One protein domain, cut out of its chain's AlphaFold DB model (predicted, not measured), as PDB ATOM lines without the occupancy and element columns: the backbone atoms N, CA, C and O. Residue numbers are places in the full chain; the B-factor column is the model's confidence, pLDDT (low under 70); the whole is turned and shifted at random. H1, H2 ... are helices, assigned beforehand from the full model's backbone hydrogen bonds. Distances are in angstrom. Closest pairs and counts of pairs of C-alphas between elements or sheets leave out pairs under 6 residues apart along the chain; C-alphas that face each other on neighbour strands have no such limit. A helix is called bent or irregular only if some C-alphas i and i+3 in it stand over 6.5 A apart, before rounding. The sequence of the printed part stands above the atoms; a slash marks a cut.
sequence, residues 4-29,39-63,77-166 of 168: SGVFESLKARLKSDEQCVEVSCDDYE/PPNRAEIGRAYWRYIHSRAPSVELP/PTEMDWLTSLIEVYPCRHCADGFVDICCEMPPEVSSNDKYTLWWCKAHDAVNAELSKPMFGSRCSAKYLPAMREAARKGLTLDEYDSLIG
ATOM      1  N   SER A   4      35.422 -35.740   7.324       70.94
ATOM      2  CA  SER A   4      34.991 -34.552   8.074       70.94
ATOM      3  C   SER A   4      36.112 -33.968   8.951       70.94
ATOM      4  O   SER A   4      36.368 -32.773   8.880       70.94
ATOM      5  N   GLY A   5      36.880 -34.786   9.682       84.44
ATOM      6  CA  GLY A   5      37.970 -34.274  10.527       84.44
ATOM      7  C   GLY A   5      39.112 -33.588   9.757       84.44
ATOM      8  O   GLY A   5      39.773 -32.704  10.304       84.44
ATOM      9  N   VAL A   6      39.336 -33.968   8.492       89.94
ATOM     10  CA  VAL A   6      40.342 -33.329   7.624       89.94
ATOM     11  C   VAL A   6      39.894 -31.922   7.232       89.94
ATOM     12  O   VAL A   6      40.675 -30.981   7.371       89.94
ATOM     13  N   PHE A   7      38.641 -31.762   6.801       91.81
ATOM     14  CA  PHE A   7      38.118 -30.458   6.385       91.81
ATOM     15  C   PHE A   7      37.886 -29.516   7.559       91.81
ATOM     16  O   PHE A   7      38.224 -28.347   7.437       91.81
ATOM     17  N   GLU A   8      37.477 -30.011   8.730       89.94
ATOM     18  CA  GLU A   8      37.441 -29.188   9.949       89.94
ATOM     19  C   GLU A   8      38.832 -28.638  10.310       89.94
ATOM     20  O   GLU A   8      38.995 -27.465  10.655       89.94
ATOM     21  N   SER A   9      39.873 -29.466  10.165       89.62
ATOM     22  CA  SER A   9      41.257 -29.032  10.391       89.62
ATOM     23  C   SER A   9      41.723 -28.026   9.334       89.62
ATOM     24  O   SER A   9      42.456 -27.090   9.650       89.62
ATOM     25  N   LEU A  10      41.325 -28.203   8.071       90.38
ATOM     26  CA  LEU A  10      41.626 -27.259   6.995       90.38
ATOM     27  C   LEU A  10      40.892 -25.924   7.205       90.38
ATOM     28  O   LEU A  10      41.523 -24.876   7.084       90.38
ATOM     29  N   LYS A  11      39.622 -25.957   7.621       89.50
ATOM     30  CA  LYS A  11      38.805 -24.783   7.957       89.50
ATOM     31  C   LYS A  11      39.478 -23.931   9.020       89.50
ATOM     32  O   LYS A  11      39.671 -22.736   8.834       89.50
ATOM     33  N   ALA A  12      39.939 -24.558  10.101       87.62
ATOM     34  CA  ALA A  12      40.652 -23.861  11.170       87.62
ATOM     35  C   ALA A  12      41.923 -23.136  10.683       87.62
ATOM     36  O   ALA A  12      42.299 -22.119  11.260       87.62
ATOM     37  N   ARG A  13      42.580 -23.637   9.628       85.94
ATOM     38  CA  ARG A  13      43.784 -23.026   9.039       85.94
ATOM     39  C   ARG A  13      43.476 -21.956   7.995       85.94
ATOM     40  O   ARG A  13      44.297 -21.058   7.813       85.94
ATOM     41  N   LEU A  14      42.344 -22.066   7.296       84.50
ATOM     42  CA  LEU A  14      41.916 -21.121   6.259       84.50
ATOM     43  C   LEU A  14      41.130 -19.936   6.812       84.50
ATOM     44  O   LEU A  14      41.208 -18.859   6.215       84.50
ATOM     45  N   LYS A  15      40.480 -20.096   7.971       72.62
ATOM     46  CA  LYS A  15      39.774 -19.020   8.667       72.62
ATOM     47  C   LYS A  15      40.666 -17.777   8.731       72.62
ATOM     48  O   LYS A  15      41.768 -17.811   9.277       72.62
ATOM     49  N   SER A  16      40.236 -16.720   8.057       62.97
ATOM     50  CA  SER A  16      40.950 -15.453   7.934       62.97
ATOM     51  C   SER A  16      39.961 -14.347   8.216       62.97
ATOM     52  O   SER A  16      39.024 -14.155   7.448       62.97
ATOM     53  N   ASP A  17      40.201 -13.623   9.300       59.00
ATOM     54  CA  ASP A  17      39.407 -12.461   9.696       59.00
ATOM     55  C   ASP A  17      39.773 -11.210   8.857       59.00
ATOM     56  O   ASP A  17      39.150 -10.160   8.993       59.00
ATOM     57  N   GLU A  18      40.773 -11.316   7.972       59.22
ATOM     58  CA  GLU A  18      41.223 -10.252   7.073       59.22
ATOM     59  C   GLU A  18      40.596 -10.394   5.683       59.22
ATOM     60  O   GLU A  18      40.592 -11.474   5.085       59.22
ATOM     61  N   GLN A  19      40.071  -9.278   5.176       63.38
ATOM     62  CA  GLN A  19      39.515  -9.130   3.835       63.38
ATOM     63  C   GLN A  19      40.577  -9.512   2.794       63.38
ATOM     64  O   GLN A  19      41.705  -9.029   2.852       63.38
ATOM     65  N   CYS A  20      40.249 -10.400   1.854       74.25
ATOM     66  CA  CYS A  20      41.221 -10.841   0.861       74.25
ATOM     67  C   CYS A  20      41.571  -9.691  -0.097       74.25
ATOM     68  O   CYS A  20      40.708  -9.236  -0.844       74.25
ATOM     69  N   VAL A  21      42.829  -9.241  -0.079       75.12
ATOM     70  CA  VAL A  21      43.328  -8.102  -0.881       75.12
ATOM     71  C   VAL A  21      44.032  -8.512  -2.181       75.12
ATOM     72  O   VAL A  21      44.480  -7.662  -2.944       75.12
ATOM     73  N   GLU A  22      44.157  -9.814  -2.434       77.00
ATOM     74  CA  GLU A  22      44.828 -10.344  -3.620       77.00
ATOM     75  C   GLU A  22      43.935 -10.243  -4.865       77.00
ATOM     76  O   GLU A  22      42.725 -10.452  -4.793       77.00
ATOM     77  N   VAL A  23      44.538 -10.042  -6.043       77.88
ATOM     78  CA  VAL A  23      43.820 -10.024  -7.342       77.88
ATOM     79  C   VAL A  23      43.062 -11.334  -7.596       77.88
ATOM     80  O   VAL A  23      42.045 -11.359  -8.285       77.88
ATOM     81  N   SER A  24      43.519 -12.438  -7.006       82.75
ATOM     82  CA  SER A  24      42.836 -13.732  -7.052       82.75
ATOM     83  C   SER A  24      41.468 -13.731  -6.362       82.75
ATOM     84  O   SER A  24      40.673 -14.637  -6.613       82.75
ATOM     85  N   CYS A  25      41.189 -12.746  -5.510       84.50
ATOM     86  CA  CYS A  25      39.931 -12.571  -4.793       84.50
ATOM     87  C   CYS A  25      39.006 -11.523  -5.410       84.50
ATOM     88  O   CYS A  25      37.864 -11.419  -4.964       84.50
ATOM     89  N   ASP A  26      39.454 -10.805  -6.439       82.31
ATOM     90  CA  ASP A  26      38.682  -9.740  -7.068       82.31
ATOM     91  C   ASP A  26      38.343 -10.059  -8.531       82.31
ATOM     92  O   ASP A  26      39.009 -10.853  -9.204       82.31
ATOM     93  N   ASP A  27      37.269  -9.450  -9.024       79.44
ATOM     94  CA  ASP A  27      36.961  -9.408 -10.448       79.44
ATOM     95  C   ASP A  27      37.602  -8.137 -11.045       79.44
ATOM     96  O   ASP A  27      37.822  -7.158 -10.347       79.44
ATOM     97  N   TYR A  28      37.972  -8.138 -12.332       68.69
ATOM     98  CA  TYR A  28      38.764  -7.033 -12.903       68.69
ATOM     99  C   TYR A  28      38.132  -5.644 -12.676       68.69
ATOM    100  O   TYR A  28      37.096  -5.338 -13.270       68.69
ATOM    101  N   GLU A  29      38.836  -4.760 -11.963       65.69
ATOM    102  CA  GLU A  29      38.541  -3.318 -11.958       65.69
ATOM    103  C   GLU A  29      38.902  -2.659 -13.306       65.69
ATOM    104  O   GLU A  29      38.235  -1.730 -13.767       65.69
ATOM    105  N   PRO A  39      47.667 -11.401 -15.011       87.94
ATOM    106  CA  PRO A  39      47.311 -12.386 -13.998       87.94
ATOM    107  C   PRO A  39      45.790 -12.605 -13.988       87.94
ATOM    108  O   PRO A  39      45.054 -11.621 -14.066       87.94
ATOM    109  N   PRO A  40      45.314 -13.859 -13.910       89.25
ATOM    110  CA  PRO A  40      43.891 -14.135 -13.997       89.25
ATOM    111  C   PRO A  40      43.160 -13.609 -12.762       89.25
ATOM    112  O   PRO A  40      43.645 -13.747 -11.637       89.25
ATOM    113  N   ASN A  41      41.972 -13.055 -12.972       89.50
ATOM    114  CA  ASN A  41      41.104 -12.633 -11.874       89.50
ATOM    115  C   ASN A  41      40.402 -13.828 -11.206       89.50
ATOM    116  O   ASN A  41      40.477 -14.969 -11.684       89.50
ATOM    117  N   ARG A  42      39.650 -13.571 -10.130       91.69
ATOM    118  CA  ARG A  42      38.890 -14.594  -9.395       91.69
ATOM    119  C   ARG A  42      38.034 -15.476 -10.306       91.69
ATOM    120  O   ARG A  42      38.084 -16.707 -10.224       91.69
ATOM    121  N   ALA A  43      37.249 -14.874 -11.197       91.25
ATOM    122  CA  ALA A  43      36.345 -15.610 -12.074       91.25
ATOM    123  C   ALA A  43      37.081 -16.458 -13.133       91.25
ATOM    124  O   ALA A  43      36.611 -17.543 -13.487       91.25
ATOM    125  N   GLU A  44      38.216 -15.988 -13.653       92.31
ATOM    126  CA  GLU A  44      39.070 -16.724 -14.595       92.31
ATOM    127  C   GLU A  44      39.737 -17.926 -13.933       92.31
ATOM    128  O   GLU A  44      39.671 -19.030 -14.482       92.31
ATOM    129  N   ILE A  45      40.286 -17.735 -12.730       94.50
ATOM    130  CA  ILE A  45      40.830 -18.817 -11.904       94.50
ATOM    131  C   ILE A  45      39.740 -19.859 -11.638       94.50
ATOM    132  O   ILE A  45      39.949 -21.045 -11.896       94.50
ATOM    133  N   GLY A  46      38.555 -19.426 -11.191       94.94
ATOM    134  CA  GLY A  46      37.416 -20.308 -10.931       94.94
ATOM    135  C   GLY A  46      37.037 -21.155 -12.146       94.94
ATOM    136  O   GLY A  46      36.971 -22.380 -12.052       94.94
ATOM    137  N   ARG A  47      36.853 -20.530 -13.317       94.12
ATOM    138  CA  ARG A  47      36.544 -21.257 -14.563       94.12
ATOM    139  C   ARG A  47      37.637 -22.261 -14.931       94.12
ATOM    140  O   ARG A  47      37.313 -23.385 -15.311       94.12
ATOM    141  N   ALA A  48      38.908 -21.878 -14.818       94.75
ATOM    142  CA  ALA A  48      40.031 -22.753 -15.144       94.75
ATOM    143  C   ALA A  48      40.097 -23.974 -14.212       94.75
ATOM    144  O   ALA A  48      40.220 -25.103 -14.693       94.75
ATOM    145  N   TYR A  49      39.935 -23.769 -12.901       95.69
ATOM    146  CA  TYR A  49      39.903 -24.856 -11.922       95.69
ATOM    147  C   TYR A  49      38.735 -25.805 -12.160       95.69
ATOM    148  O   TYR A  49      38.943 -27.016 -12.189       95.69
ATOM    149  N   TRP A  50      37.528 -25.289 -12.409       96.06
ATOM    150  CA  TRP A  50      36.381 -26.148 -12.703       96.06
ATOM    151  C   TRP A  50      36.591 -26.987 -13.963       96.06
ATOM    152  O   TRP A  50      36.309 -28.185 -13.942       96.06
ATOM    153  N   ARG A  51      37.144 -26.415 -15.042       94.75
ATOM    154  CA  ARG A  51      37.485 -27.194 -16.248       94.75
ATOM    155  C   ARG A  51      38.517 -28.277 -15.944       94.75
ATOM    156  O   ARG A  51      38.344 -29.419 -16.368       94.75
ATOM    157  N   TYR A  52      39.559 -27.940 -15.189       95.31
ATOM    158  CA  TYR A  52      40.575 -28.902 -14.776       95.31
ATOM    159  C   TYR A  52      39.968 -30.052 -13.957       95.31
ATOM    160  O   TYR A  52      40.124 -31.216 -14.328       95.31
ATOM    161  N   ILE A  53      39.202 -29.736 -12.914       96.06
ATOM    162  CA  ILE A  53      38.533 -30.709 -12.046       96.06
ATOM    163  C   ILE A  53      37.609 -31.629 -12.854       96.06
ATOM    164  O   ILE A  53      37.737 -32.850 -12.761       96.06
ATOM    165  N   HIS A  54      36.729 -31.070 -13.690       94.69
ATOM    166  CA  HIS A  54      35.754 -31.852 -14.462       94.69
ATOM    167  C   HIS A  54      36.396 -32.682 -15.583       94.69
ATOM    168  O   HIS A  54      35.846 -33.713 -15.959       94.69
ATOM    169  N   SER A  55      37.592 -32.314 -16.062       93.00
ATOM    170  CA  SER A  55      38.388 -33.163 -16.966       93.00
ATOM    171  C   SER A  55      39.057 -34.349 -16.252       93.00
ATOM    172  O   SER A  55      39.236 -35.421 -16.835       93.00
ATOM    173  N   ARG A  56      39.406 -34.173 -14.970       92.06
ATOM    174  CA  ARG A  56      40.199 -35.121 -14.177       92.06
ATOM    175  C   ARG A  56      39.345 -36.113 -13.384       92.06
ATOM    176  O   ARG A  56      39.654 -37.301 -13.355       92.06
ATOM    177  N   ALA A  57      38.280 -35.652 -12.734       93.31
ATOM    178  CA  ALA A  57      37.474 -36.471 -11.823       93.31
ATOM    179  C   ALA A  57      36.906 -37.765 -12.450       93.31
ATOM    180  O   ALA A  57      36.922 -38.803 -11.778       93.31
ATOM    181  N   PRO A  58      36.473 -37.779 -13.728       92.00
ATOM    182  CA  PRO A  58      35.963 -39.004 -14.344       92.00
ATOM    183  C   PRO A  58      37.038 -40.044 -14.687       92.00
ATOM    184  O   PRO A  58      36.684 -41.192 -14.964       92.00
ATOM    185  N   SER A  59      38.321 -39.660 -14.703       87.75
ATOM    186  CA  SER A  59      39.441 -40.486 -15.181       87.75
ATOM    187  C   SER A  59      40.479 -40.839 -14.112       87.75
ATOM    188  O   SER A  59      41.314 -41.706 -14.357       87.75
ATOM    189  N   VAL A  60      40.436 -40.203 -12.937       88.12
ATOM    190  CA  VAL A  60      41.386 -40.467 -11.846       88.12
ATOM    191  C   VAL A  60      41.309 -41.913 -11.345       88.12
ATOM    192  O   VAL A  60      40.249 -42.521 -11.337       88.12
ATOM    193  N   GLU A  61      42.408 -42.504 -10.897       83.56
ATOM    194  CA  GLU A  61      42.370 -43.862 -10.347       83.56
ATOM    195  C   GLU A  61      41.856 -43.845  -8.900       83.56
ATOM    196  O   GLU A  61      42.463 -43.242  -8.018       83.56
ATOM    197  N   LEU A  62      40.729 -44.518  -8.655       83.81
ATOM    198  CA  LEU A  62      40.127 -44.690  -7.331       83.81
ATOM    199  C   LEU A  62      39.931 -46.176  -7.008       83.81
ATOM    200  O   LEU A  62      39.805 -46.989  -7.931       83.81
ATOM    201  N   PRO A  63      39.855 -46.556  -5.716       67.31
ATOM    202  CA  PRO A  63      39.500 -47.917  -5.327       67.31
ATOM    203  C   PRO A  63      38.186 -48.338  -6.011       67.31
ATOM    204  O   PRO A  63      37.160 -47.691  -5.835       67.31
ATOM    205  N   PRO A  77      50.301 -40.077  -2.855       78.06
ATOM    206  CA  PRO A  77      49.225 -39.320  -2.225       78.06
ATOM    207  C   PRO A  77      47.866 -39.855  -2.681       78.06
ATOM    208  O   PRO A  77      47.687 -40.181  -3.859       78.06
ATOM    209  N   THR A  78      46.937 -39.981  -1.743       89.19
ATOM    210  CA  THR A  78      45.565 -40.398  -2.030       89.19
ATOM    211  C   THR A  78      44.808 -39.285  -2.749       89.19
ATOM    212  O   THR A  78      45.218 -38.123  -2.754       89.19
ATOM    213  N   GLU A  79      43.654 -39.617  -3.328       90.94
ATOM    214  CA  GLU A  79      42.792 -38.601  -3.938       90.94
ATOM    215  C   GLU A  79      42.309 -37.549  -2.928       90.94
ATOM    216  O   GLU A  79      42.176 -36.374  -3.266       90.94
ATOM    217  N   MET A  80      42.116 -37.952  -1.670       91.12
ATOM    218  CA  MET A  80      41.787 -37.030  -0.583       91.12
ATOM    219  C   MET A  80      42.940 -36.078  -0.263       91.12
ATOM    220  O   MET A  80      42.690 -34.903  -0.001       91.12
ATOM    221  N   ASP A  81      44.189 -36.552  -0.318       91.88
ATOM    222  CA  ASP A  81      45.371 -35.703  -0.112       91.88
ATOM    223  C   ASP A  81      45.495 -34.667  -1.235       91.88
ATOM    224  O   ASP A  81      45.768 -33.493  -0.977       91.88
ATOM    225  N   TRP A  82      45.245 -35.084  -2.483       94.19
ATOM    226  CA  TRP A  82      45.230 -34.184  -3.638       94.19
ATOM    227  C   TRP A  82      44.149 -33.110  -3.507       94.19
ATOM    228  O   TRP A  82      44.452 -31.931  -3.671       94.19
ATOM    229  N   LEU A  83      42.913 -33.495  -3.172       95.19
ATOM    230  CA  LEU A  83      41.799 -32.559  -3.018       95.19
ATOM    231  C   LEU A  83      42.059 -31.582  -1.867       95.19
ATOM    232  O   LEU A  83      41.885 -30.379  -2.033       95.19
ATOM    233  N   THR A  84      42.537 -32.075  -0.725       94.50
ATOM    234  CA  THR A  84      42.880 -31.224   0.426       94.50
ATOM    235  C   THR A  84      43.957 -30.206   0.049       94.50
ATOM    236  O   THR A  84      43.805 -29.018   0.328       94.50
ATOM    237  N   SER A  85      45.001 -30.651  -0.658       95.19
ATOM    238  CA  SER A  85      46.077 -29.776  -1.136       95.19
ATOM    239  C   SER A  85      45.572 -28.746  -2.145       95.19
ATOM    240  O   SER A  85      45.975 -27.591  -2.081       95.19
ATOM    241  N   LEU A  86      44.674 -29.145  -3.056       95.62
ATOM    242  CA  LEU A  86      44.066 -28.267  -4.058       95.62
ATOM    243  C   LEU A  86      43.335 -27.086  -3.407       95.62
ATOM    244  O   LEU A  86      43.457 -25.963  -3.888       95.62
ATOM    245  N   ILE A  87      42.584 -27.347  -2.334       95.50
ATOM    246  CA  ILE A  87      41.848 -26.312  -1.601       95.50
ATOM    247  C   ILE A  87      42.812 -25.431  -0.809       95.50
ATOM    248  O   ILE A  87      42.706 -24.210  -0.852       95.50
ATOM    249  N   GLU A  88      43.771 -26.040  -0.111       92.81
ATOM    250  CA  GLU A  88      44.728 -25.322   0.730       92.81
ATOM    251  C   GLU A  88      45.552 -24.288  -0.044       92.81
ATOM    252  O   GLU A  88      45.811 -23.200   0.466       92.81
ATOM    253  N   VAL A  89      45.947 -24.615  -1.277       92.69
ATOM    254  CA  VAL A  89      46.738 -23.721  -2.136       92.69
ATOM    255  C   VAL A  89      45.878 -22.892  -3.094       92.69
ATOM    256  O   VAL A  89      46.422 -22.221  -3.974       92.69
ATOM    257  N   TYR A  90      44.547 -22.941  -2.966       93.94
ATOM    258  CA  TYR A  90      43.662 -22.182  -3.841       93.94
ATOM    259  C   TYR A  90      43.889 -20.675  -3.627       93.94
ATOM    260  O   TYR A  90      43.791 -20.188  -2.500       93.94
ATOM    261  N   PRO A  91      44.189 -19.906  -4.688       91.69
ATOM    262  CA  PRO A  91      44.747 -18.561  -4.537       91.69
ATOM    263  C   PRO A  91      43.740 -17.541  -3.994       91.69
ATOM    264  O   PRO A  91      44.142 -16.504  -3.478       91.69
ATOM    265  N   CYS A  92      42.436 -17.806  -4.110       91.38
ATOM    266  CA  CYS A  92      41.402 -17.004  -3.464       91.38
ATOM    267  C   CYS A  92      41.090 -17.591  -2.085       91.38
ATOM    268  O   CYS A  92      40.326 -18.554  -1.988       91.38
ATOM    269  N   ARG A  93      41.634 -17.010  -1.011       88.56
ATOM    270  CA  ARG A  93      41.458 -17.564   0.342       88.56
ATOM    271  C   ARG A  93      39.996 -17.599   0.795       88.56
ATOM    272  O   ARG A  93      39.579 -18.586   1.384       88.56
ATOM    273  N   HIS A  94      39.205 -16.573   0.470       89.44
ATOM    274  CA  HIS A  94      37.764 -16.553   0.767       89.44
ATOM    275  C   HIS A  94      37.002 -17.652   0.020       89.44
ATOM    276  O   HIS A  94      36.123 -18.295   0.580       89.44
ATOM    277  N   CYS A  95      37.371 -17.905  -1.238       93.06
ATOM    278  CA  CYS A  95      36.780 -18.980  -2.027       93.06
ATOM    279  C   CYS A  95      37.176 -20.357  -1.473       93.06
ATOM    280  O   CYS A  95      36.360 -21.271  -1.473       93.06
ATOM    281  N   ALA A  96      38.424 -20.508  -1.013       94.00
ATOM    282  CA  ALA A  96      38.911 -21.734  -0.391       94.00
ATOM    283  C   ALA A  96      38.155 -22.032   0.910       94.00
ATOM    284  O   ALA A  96      37.694 -23.153   1.088       94.00
ATOM    285  N   ASP A  97      37.995 -21.026   1.774       92.00
ATOM    286  CA  ASP A  97      37.266 -21.128   3.042       92.00
ATOM    287  C   ASP A  97      35.802 -21.545   2.815       92.00
ATOM    288  O   ASP A  97      35.370 -22.572   3.335       92.00
ATOM    289  N   GLY A  98      35.085 -20.854   1.919       93.31
ATOM    290  CA  GLY A  98      33.716 -21.239   1.547       93.31
ATOM    291  C   GLY A  98      33.630 -22.646   0.939       93.31
ATOM    292  O   GLY A  98      32.735 -23.425   1.258       93.31
ATOM    293  N   PHE A  99      34.609 -23.049   0.122       96.50
ATOM    294  CA  PHE A  99      34.620 -24.408  -0.423       96.50
ATOM    295  C   PHE A  99      34.910 -25.483   0.637       96.50
ATOM    296  O   PHE A  99      34.446 -26.621   0.507       96.50
ATOM    297  N   VAL A 100      35.644 -25.153   1.704       95.50
ATOM    298  CA  VAL A 100      35.805 -26.059   2.846       95.50
ATOM    299  C   VAL A 100      34.493 -26.255   3.590       95.50
ATOM    300  O   VAL A 100      34.217 -27.392   3.971       95.50
ATOM    301  N   ASP A 101      33.663 -25.223   3.731       94.94
ATOM    302  CA  ASP A 101      32.328 -25.366   4.326       94.94
ATOM    303  C   ASP A 101      31.483 -26.385   3.555       94.94
ATOM    304  O   ASP A 101      30.950 -27.327   4.148       94.94
ATOM    305  N   ILE A 102      31.493 -26.301   2.222       96.62
ATOM    306  CA  ILE A 102      30.853 -27.296   1.350       96.62
ATOM    307  C   ILE A 102      31.418 -28.703   1.603       96.62
ATOM    308  O   ILE A 102      30.662 -29.672   1.652       96.62
ATOM    309  N   CYS A 103      32.735 -28.848   1.781       96.44
ATOM    310  CA  CYS A 103      33.360 -30.147   2.054       96.44
ATOM    311  C   CYS A 103      33.038 -30.693   3.457       96.44
ATOM    312  O   CYS A 103      32.992 -31.912   3.637       96.44
ATOM    313  N   CYS A 104      32.818 -29.827   4.449       94.38
ATOM    314  CA  CYS A 104      32.368 -30.223   5.781       94.38
ATOM    315  C   CYS A 104      30.915 -30.720   5.756       94.38
ATOM    316  O   CYS A 104      30.617 -31.765   6.340       94.38
ATOM    317  N   GLU A 105      30.026 -30.010   5.056       95.31
ATOM    318  CA  GLU A 105      28.604 -30.362   4.932       95.31
ATOM    319  C   GLU A 105      28.368 -31.575   4.025       95.31
ATOM    320  O   GLU A 105      27.548 -32.449   4.321       95.31
ATOM    321  N   MET A 106      29.112 -31.650   2.923       96.06
ATOM    322  CA  MET A 106      29.036 -32.712   1.928       96.06
ATOM    323  C   MET A 106      30.439 -33.282   1.663       96.06
ATOM    324  O   MET A 106      31.091 -32.904   0.684       96.06
ATOM    325  N   PRO A 107      30.906 -34.235   2.493       95.75
ATOM    326  CA  PRO A 107      32.233 -34.824   2.345       95.75
ATOM    327  C   PRO A 107      32.480 -35.446   0.957       95.75
ATOM    328  O   PRO A 107      31.571 -36.073   0.403       95.75
ATOM    329  N   PRO A 108      33.705 -35.334   0.399       95.75
ATOM    330  CA  PRO A 108      34.062 -35.946  -0.877       95.75
ATOM    331  C   PRO A 108      33.896 -37.466  -0.907       95.75
ATOM    332  O   PRO A 108      34.374 -38.192  -0.035       95.75
ATOM    333  N   GLU A 109      33.277 -37.956  -1.980       93.94
ATOM    334  CA  GLU A 109      32.982 -39.377  -2.181       93.94
ATOM    335  C   GLU A 109      33.998 -40.049  -3.114       93.94
ATOM    336  O   GLU A 109      33.757 -40.244  -4.306       93.94
ATOM    337  N   VAL A 110      35.147 -40.443  -2.563       92.19
ATOM    338  CA  VAL A 110      36.270 -41.044  -3.316       92.19
ATOM    339  C   VAL A 110      36.200 -42.574  -3.440       92.19
ATOM    340  O   VAL A 110      37.181 -43.224  -3.796       92.19
ATOM    341  N   SER A 111      35.051 -43.192  -3.142       89.31
ATOM    342  CA  SER A 111      34.918 -44.659  -3.153       89.31
ATOM    343  C   SER A 111      34.763 -45.265  -4.555       89.31
ATOM    344  O   SER A 111      34.716 -46.484  -4.677       89.31
ATOM    345  N   SER A 112      34.544 -44.442  -5.585       90.94
ATOM    346  CA  SER A 112      34.537 -44.826  -7.003       90.94
ATOM    347  C   SER A 112      34.548 -43.576  -7.887       90.94
ATOM    348  O   SER A 112      34.127 -42.503  -7.452       90.94
ATOM    349  N   ASN A 113      34.951 -43.714  -9.155       91.00
ATOM    350  CA  ASN A 113      34.913 -42.602 -10.117       91.00
ATOM    351  C   ASN A 113      33.531 -41.984 -10.282       91.00
ATOM    352  O   ASN A 113      33.408 -40.773 -10.431       91.00
ATOM    353  N   ASP A 114      32.493 -42.812 -10.261       93.50
ATOM    354  CA  ASP A 114      31.117 -42.388 -10.498       93.50
ATOM    355  C   ASP A 114      30.632 -41.506  -9.358       93.50
ATOM    356  O   ASP A 114      30.119 -40.414  -9.598       93.50
ATOM    357  N   LYS A 115      30.851 -41.945  -8.113       94.62
ATOM    358  CA  LYS A 115      30.487 -41.143  -6.948       94.62
ATOM    359  C   LYS A 115      31.306 -39.863  -6.877       94.62
ATOM    360  O   LYS A 115      30.733 -38.814  -6.613       94.62
ATOM    361  N   TYR A 116      32.596 -39.934  -7.193       95.50
ATOM    362  CA  TYR A 116      33.475 -38.775  -7.153       95.50
ATOM    363  C   TYR A 116      33.122 -37.730  -8.219       95.50
ATOM    364  O   TYR A 116      33.035 -36.540  -7.930       95.50
ATOM    365  N   THR A 117      32.818 -38.179  -9.438       95.56
ATOM    366  CA  THR A 117      32.339 -37.315 -10.528       95.56
ATOM    367  C   THR A 117      31.017 -36.641 -10.157       95.56
ATOM    368  O   THR A 117      30.855 -35.436 -10.343       95.56
ATOM    369  N   LEU A 118      30.068 -37.401  -9.595       96.94
ATOM    370  CA  LEU A 118      28.791 -36.842  -9.148       96.94
ATOM    371  C   LEU A 118      28.959 -35.884  -7.968       96.94
ATOM    372  O   LEU A 118      28.256 -34.877  -7.913       96.94
ATOM    373  N   TRP A 119      29.875 -36.178  -7.044       97.81
ATOM    374  CA  TRP A 119      30.190 -35.293  -5.929       97.81
ATOM    375  C   TRP A 119      30.717 -33.949  -6.432       97.81
ATOM    376  O   TRP A 119      30.178 -32.919  -6.044       97.81
ATOM    377  N   TRP A 120      31.659 -33.940  -7.380       97.69
ATOM    378  CA  TRP A 120      32.147 -32.694  -7.979       97.69
ATOM    379  C   TRP A 120      31.057 -31.887  -8.683       97.69
ATOM    380  O   TRP A 120      31.056 -30.661  -8.594       97.69
ATOM    381  N   CYS A 121      30.112 -32.548  -9.360       97.44
ATOM    382  CA  CYS A 121      28.957 -31.870  -9.953       97.44
ATOM    383  C   CYS A 121      28.111 -31.172  -8.877       97.44
ATOM    384  O   CYS A 121      27.811 -29.987  -8.995       97.44
ATOM    385  N   LYS A 122      27.790 -31.884  -7.789       97.94
ATOM    386  CA  LYS A 122      27.003 -31.342  -6.672       97.94
ATOM    387  C   LYS A 122      27.736 -30.233  -5.918       97.94
ATOM    388  O   LYS A 122      27.114 -29.250  -5.540       97.94
ATOM    389  N   ALA A 123      29.044 -30.373  -5.710       98.19
ATOM    390  CA  ALA A 123      29.865 -29.357  -5.058       98.19
ATOM    391  C   ALA A 123      29.942 -28.079  -5.908       98.19
ATOM    392  O   ALA A 123      29.853 -26.974  -5.380       98.19
ATOM    393  N   HIS A 124      30.026 -28.215  -7.236       97.44
ATOM    394  CA  HIS A 124      29.937 -27.075  -8.148       97.44
ATOM    395  C   HIS A 124      28.554 -26.405  -8.088       97.44
ATOM    396  O   HIS A 124      28.470 -25.181  -8.103       97.44
ATOM    397  N   ASP A 125      27.479 -27.184  -7.951       97.44
ATOM    398  CA  ASP A 125      26.127 -26.655  -7.738       97.44
ATOM    399  C   ASP A 125      25.975 -25.898  -6.413       97.44
ATOM    400  O   ASP A 125      25.306 -24.868  -6.393       97.44
ATOM    401  N   ALA A 126      26.622 -26.352  -5.335       98.06
ATOM    402  CA  ALA A 126      26.654 -25.623  -4.067       98.06
ATOM    403  C   ALA A 126      27.340 -24.252  -4.225       98.06
ATOM    404  O   ALA A 126      26.762 -23.233  -3.855       98.06
ATOM    405  N   VAL A 127      28.492 -24.198  -4.906       97.38
ATOM    406  CA  VAL A 127      29.156 -22.922  -5.243       97.38
ATOM    407  C   VAL A 127      28.283 -22.050  -6.155       97.38
ATOM    408  O   VAL A 127      28.225 -20.833  -5.988       97.38
ATOM    409  N   ASN A 128      27.575 -22.636  -7.125       96.62
ATOM    410  CA  ASN A 128      26.652 -21.876  -7.970       96.62
ATOM    411  C   ASN A 128      25.513 -21.264  -7.150       96.62
ATOM    412  O   ASN A 128      25.183 -20.102  -7.377       96.62
ATOM    413  N   ALA A 129      24.952 -22.001  -6.189       96.50
ATOM    414  CA  ALA A 129      23.904 -21.498  -5.311       96.50
ATOM    415  C   ALA A 129      24.384 -20.295  -4.478       96.50
ATOM    416  O   ALA A 129      23.713 -19.264  -4.473       96.50
ATOM    417  N   GLU A 130      25.572 -20.375  -3.865       94.06
ATOM    418  CA  GLU A 130      26.185 -19.256  -3.126       94.06
ATOM    419  C   GLU A 130      26.392 -18.016  -4.005       94.06
ATOM    420  O   GLU A 130      26.161 -16.884  -3.581       94.06
ATOM    421  N   LEU A 131      26.780 -18.224  -5.265       94.00
ATOM    422  CA  LEU A 131      27.007 -17.152  -6.235       94.00
ATOM    423  C   LEU A 131      25.735 -16.709  -6.977       94.00
ATOM    424  O   LEU A 131      25.835 -15.913  -7.913       94.00
ATOM    425  N   SER A 132      24.553 -17.219  -6.607       95.69
ATOM    426  CA  SER A 132      23.280 -16.961  -7.304       95.69
ATOM    427  C   SER A 132      23.334 -17.255  -8.814       95.69
ATOM    428  O   SER A 132      22.743 -16.550  -9.635       95.69
ATOM    429  N   LYS A 133      24.067 -18.305  -9.197       94.00
ATOM    430  CA  LYS A 133      24.191 -18.803 -10.572       94.00
ATOM    431  C   LYS A 133      23.233 -19.972 -10.826       94.00
ATOM    432  O   LYS A 133      22.853 -20.671  -9.888       94.00
ATOM    433  N   PRO A 134      22.861 -20.230 -12.094       93.94
ATOM    434  CA  PRO A 134      22.081 -21.410 -12.447       93.94
ATOM    435  C   PRO A 134      22.767 -22.705 -11.995       93.94
ATOM    436  O   PRO A 134      23.966 -22.884 -12.201       93.94
ATOM    437  N   MET A 135      21.987 -23.608 -11.407       93.88
ATOM    438  CA  MET A 135      22.436 -24.939 -10.996       93.88
ATOM    439  C   MET A 135      22.176 -25.966 -12.104       93.88
ATOM    440  O   MET A 135      21.193 -25.868 -12.843       93.88
ATOM    441  N   PHE A 136      23.007 -27.002 -12.169       91.81
ATOM    442  CA  PHE A 136      22.815 -28.176 -13.020       91.81
ATOM    443  C   PHE A 136      21.674 -29.073 -12.514       91.81
ATOM    444  O   PHE A 136      20.971 -29.706 -13.310       91.81
ATOM    445  N   GLY A 137      21.467 -29.142 -11.196       92.25
ATOM    446  CA  GLY A 137      20.330 -29.799 -10.558       92.25
ATOM    447  C   GLY A 137      20.231 -31.285 -10.905       92.25
ATOM    448  O   GLY A 137      21.120 -32.083 -10.603       92.25
ATOM    449  N   SER A 138      19.142 -31.684 -11.572       92.25
ATOM    450  CA  SER A 138      18.894 -33.086 -11.952       92.25
ATOM    451  C   SER A 138      19.957 -33.668 -12.896       92.25
ATOM    452  O   SER A 138      20.094 -34.895 -13.001       92.25
ATOM    453  N   ARG A 139      20.749 -32.805 -13.546       91.50
ATOM    454  CA  ARG A 139      21.895 -33.208 -14.362       91.50
ATOM    455  C   ARG A 139      23.045 -33.789 -13.536       91.50
ATOM    456  O   ARG A 139      23.787 -34.610 -14.066       91.50
ATOM    457  N   CYS A 140      23.157 -33.478 -12.244       94.69
ATOM    458  CA  CYS A 140      24.111 -34.111 -11.328       94.69
ATOM    459  C   CYS A 140      23.631 -35.498 -10.855       94.69
ATOM    460  O   CYS A 140      23.538 -35.781  -9.658       94.69
ATOM    461  N   SER A 141      23.310 -36.383 -11.802       95.69
ATOM    462  CA  SER A 141      22.781 -37.725 -11.540       95.69
ATOM    463  C   SER A 141      23.437 -38.797 -12.407       95.69
ATOM    464  O   SER A 141      24.017 -38.520 -13.458       95.69
ATOM    465  N   ALA A 142      23.310 -40.060 -11.983       95.31
ATOM    466  CA  ALA A 142      23.919 -41.205 -12.663       95.31
ATOM    467  C   ALA A 142      23.533 -41.316 -14.150       95.31
ATOM    468  O   ALA A 142      24.329 -41.795 -14.957       95.31
ATOM    469  N   LYS A 143      22.349 -40.810 -14.527       95.12
ATOM    470  CA  LYS A 143      21.876 -40.728 -15.917       95.12
ATOM    471  C   LYS A 143      22.864 -39.995 -16.834       95.12
ATOM    472  O   LYS A 143      23.010 -40.383 -17.988       95.12
ATOM    473  N   TYR A 144      23.547 -38.965 -16.333       94.44
ATOM    474  CA  TYR A 144      24.436 -38.109 -17.125       94.44
ATOM    475  C   TYR A 144      25.915 -38.503 -17.028       94.44
ATOM    476  O   TYR A 144      26.737 -37.943 -17.750       94.44
ATOM    477  N   LEU A 145      26.273 -39.504 -16.215       94.50
ATOM    478  CA  LEU A 145      27.658 -39.973 -16.083       94.50
ATOM    479  C   LEU A 145      28.323 -40.358 -17.420       94.50
ATOM    480  O   LEU A 145      29.498 -40.036 -17.596       94.50
ATOM    481  N   PRO A 146      27.648 -41.032 -18.377       94.38
ATOM    482  CA  PRO A 146      28.248 -41.294 -19.687       94.38
ATOM    483  C   PRO A 146      28.615 -40.006 -20.438       94.38
ATOM    484  O   PRO A 146      29.724 -39.909 -20.958       94.38
ATOM    485  N   ALA A 147      27.730 -39.005 -20.428       94.06
ATOM    486  CA  ALA A 147      27.971 -37.715 -21.072       94.06
ATOM    487  C   ALA A 147      29.096 -36.935 -20.377       94.06
ATOM    488  O   ALA A 147      29.980 -36.423 -21.051       94.06
ATOM    489  N   MET A 148      29.133 -36.923 -19.040       94.56
ATOM    490  CA  MET A 148      30.207 -36.282 -18.267       94.56
ATOM    491  C   MET A 148      31.585 -36.871 -18.590       94.56
ATOM    492  O   MET A 148      32.545 -36.131 -18.785       94.56
ATOM    493  N   ARG A 149      31.691 -38.203 -18.695       93.81
ATOM    494  CA  ARG A 149      32.947 -38.874 -19.068       93.81
ATOM    495  C   ARG A 149      33.385 -38.527 -20.484       93.81
ATOM    496  O   ARG A 149      34.568 -38.290 -20.713       93.81
ATOM    497  N   GLU A 150      32.451 -38.511 -21.428       94.50
ATOM    498  CA  GLU A 150      32.772 -38.211 -22.822       94.50
ATOM    499  C   GLU A 150      33.129 -36.732 -23.022       94.50
ATOM    500  O   GLU A 150      34.088 -36.425 -23.731       94.50
ATOM    501  N   ALA A 151      32.427 -35.826 -22.337       94.00
ATOM    502  CA  ALA A 151      32.769 -34.409 -22.279       94.00
ATOM    503  C   ALA A 151      34.197 -34.217 -21.744       94.00
ATOM    504  O   ALA A 151      35.028 -33.605 -22.416       94.00
ATOM    505  N   ALA A 152      34.524 -34.848 -20.608       93.50
ATOM    506  CA  ALA A 152      35.862 -34.817 -20.024       93.50
ATOM    507  C   ALA A 152      36.938 -35.342 -20.989       93.50
ATOM    508  O   ALA A 152      37.960 -34.685 -21.184       93.50
ATOM    509  N   ARG A 153      36.688 -36.472 -21.668       92.50
ATOM    510  CA  ARG A 153      37.601 -37.047 -22.673       92.50
ATOM    511  C   ARG A 153      37.866 -36.100 -23.848       92.50
ATOM    512  O   ARG A 153      38.933 -36.160 -24.455       92.50
ATOM    513  N   LYS A 154      36.899 -35.245 -24.180       92.75
ATOM    514  CA  LYS A 154      36.989 -34.244 -25.252       92.75
ATOM    515  C   LYS A 154      37.485 -32.874 -24.774       92.75
ATOM    516  O   LYS A 154      37.628 -31.982 -25.604       92.75
ATOM    517  N   GLY A 155      37.741 -32.691 -23.477       90.88
ATOM    518  CA  GLY A 155      38.112 -31.390 -22.908       90.88
ATOM    519  C   GLY A 155      36.971 -30.363 -22.907       90.88
ATOM    520  O   GLY A 155      37.223 -29.155 -22.896       90.88
ATOM    521  N   LEU A 156      35.725 -30.839 -22.935       92.12
ATOM    522  CA  LEU A 156      34.516 -30.022 -22.998       92.12
ATOM    523  C   LEU A 156      33.832 -29.948 -21.632       92.12
ATOM    524  O   LEU A 156      33.878 -30.897 -20.844       92.12
ATOM    525  N   THR A 157      33.143 -28.840 -21.371       88.56
ATOM    526  CA  THR A 157      32.099 -28.820 -20.343       88.56
ATOM    527  C   THR A 157      30.917 -29.680 -20.791       88.56
ATOM    528  O   THR A 157      30.780 -30.025 -21.967       88.56
ATOM    529  N   LEU A 158      30.036 -30.031 -19.855       85.94
ATOM    530  CA  LEU A 158      28.850 -30.809 -20.189       85.94
ATOM    531  C   LEU A 158      27.935 -30.061 -21.185       85.94
ATOM    532  O   LEU A 158      27.458 -30.670 -22.137       85.94
ATOM    533  N   ASP A 159      27.778 -28.744 -21.033       88.06
ATOM    534  CA  ASP A 159      26.973 -27.918 -21.945       88.06
ATOM    535  C   ASP A 159      27.619 -27.768 -23.336       88.06
ATOM    536  O   ASP A 159      26.926 -27.774 -24.357       88.06
ATOM    537  N   GLU A 160      28.951 -27.670 -23.404       90.62
ATOM    538  CA  GLU A 160      29.692 -27.670 -24.675       90.62
ATOM    539  C   GLU A 160      29.548 -29.018 -25.395       90.62
ATOM    540  O   GLU A 160      29.374 -29.061 -26.614       90.62
ATOM    541  N   TYR A 161      29.590 -30.122 -24.645       90.88
ATOM    542  CA  TYR A 161      29.380 -31.459 -25.188       90.88
ATOM    543  C   TYR A 161      27.959 -31.640 -25.731       90.88
ATOM    544  O   TYR A 161      27.805 -32.097 -26.861       90.88
ATOM    545  N   ASP A 162      26.934 -31.229 -24.982       87.44
ATOM    546  CA  ASP A 162      25.538 -31.296 -25.430       87.44
ATOM    547  C   ASP A 162      25.301 -30.481 -26.702       87.44
ATOM    548  O   ASP A 162      24.672 -30.963 -27.648       87.44
ATOM    549  N   SER A 163      25.870 -29.271 -26.746       90.00
ATOM    550  CA  SER A 163      25.817 -28.389 -27.914       90.00
ATOM    551  C   SER A 163      26.456 -29.043 -29.140       90.00
ATOM    552  O   SER A 163      25.926 -28.933 -30.244       90.00
ATOM    553  N   LEU A 164      27.568 -29.764 -28.952       87.69
ATOM    554  CA  LEU A 164      28.257 -30.486 -30.021       87.69
ATOM    555  C   LEU A 164      27.429 -31.661 -30.565       87.69
ATOM    556  O   LEU A 164      27.446 -31.905 -31.769       87.69
ATOM    557  N   ILE A 165      26.728 -32.399 -29.699       86.19
ATOM    558  CA  ILE A 165      25.950 -33.585 -30.102       86.19
ATOM    559  C   ILE A 165      24.484 -33.275 -30.436       86.19
ATOM    560  O   ILE A 165      23.728 -34.187 -30.768       86.19
ATOM    561  N   GLY A 166      24.066 -32.010 -30.334       78.62
ATOM    562  CA  GLY A 166      22.696 -31.573 -30.607       78.62
ATOM    563  C   GLY A 166      21.656 -32.087 -29.604       78.62
ATOM    564  O   GLY A 166      20.475 -32.159 -29.940       78.62
TER     565      GLY A 166
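This is residues 4 to 29, 39 to 63 and 77 to 166 of the 168 residues of the protein "Sulfhydryl oxidase" of Perkinsus olseni (UniProt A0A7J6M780). Look for two groups of helices side by side: a bundle of three, H1, H3 and H4, and a pair, H2 and H5, with H6 across one end of that pair. H4 and H5 join the two groups, and H7 packs on H6 at the far side from the bundle. The printed part has 141 residues with seven named helices, H1 to H7 in order, and no named strand; the class is all helix, with 87 residues in the helices. It is compact, with a radius of gyration of the C-alphas of 15.4 A, and spans 46 by 39 by 25 A.

Begin at H1, residues 4 to 14, which touches H4, residues 93 to 105, opposite ways at a shallow tilt of 18 degrees; their closest C-alphas, Ser 4 and Cys 104, are 5.6 A apart. H1 also touches H3, residues 79 to 88, the same way at a shallow tilt of 22 degrees, closest at the C-alphas of Leu 10 and Glu 88, 7.3 A. H3 and H4 form a helical hairpin at a steep tilt of 39 degrees; H4 touches H3 with residues 96 to 100 alone, closest at the C-alphas of Ile 87 and Ala 96, 5.6 A. Residues 99 to 103 of H4 touch residues 123 to 127 of H5, residues 113 to 130, at a steep tilt of 58 degrees; the C-alphas of Ile 102 and Ala 123 are closest, 6.8 A. H2, residues 42 to 56, touches H5 with residues 50 to 54 alone, opposite ways at a shallow tilt of 17 degrees, closest at the C-alphas of His 54 and Trp 120, 7.5 A. H6, residues 142 to 153, touches H5 about perpendicular, at 87 degrees, with residues 142 to 145 alone, closest at the C-alphas of Asp 114 and Leu 145, 7.0 A. H2 and H6 touch only at their ends, where the C-alphas of Ser 55 and Ala 152 are 4.3 A apart. H7, residues 158 to 165, touches H6 about perpendicular, at 79 degrees, closest at the C-alphas of Ala 151 and Tyr 161, 5.4 A. Every O i to N i+4 pair is within hydrogen-bond range in H1, H2, H3, H4, H5 and H7; in H6 6 of 8 are.

Find C-alpha 4 at (34.991, -34.552, 8.074), where H1 begins; it is 15.2 A long. H2 is 21.1 A, H3 14.2 A and H4 18.7 A long. H5, the longest, starts at C-alpha 113, (34.913, -42.602, -10.117), and runs 25.9 A. H6, 17.5 A, is irregular: C-alphas 143 and 146 are 7.4 A apart. H7, 10.7 A, ends at C-alpha 165, (25.950, -33.585, -30.102).

The C-alphas of Asp 17 and Gly 166 are the two farthest apart, 47.6 A. Residues 30 to 38 and 64 to 76 are not printed; the gaps are 12.8 A from C-alpha 29 to 39 and 13.3 A from C-alpha 63 to 77. Of the links printed whole, H5 to H6 is long, with 11 residues. Residues 15 to 29 hold no named element. The mean pLDDT of the printed part is 90.1; residues 16 to 19, 28 to 29 and 63 are under 70.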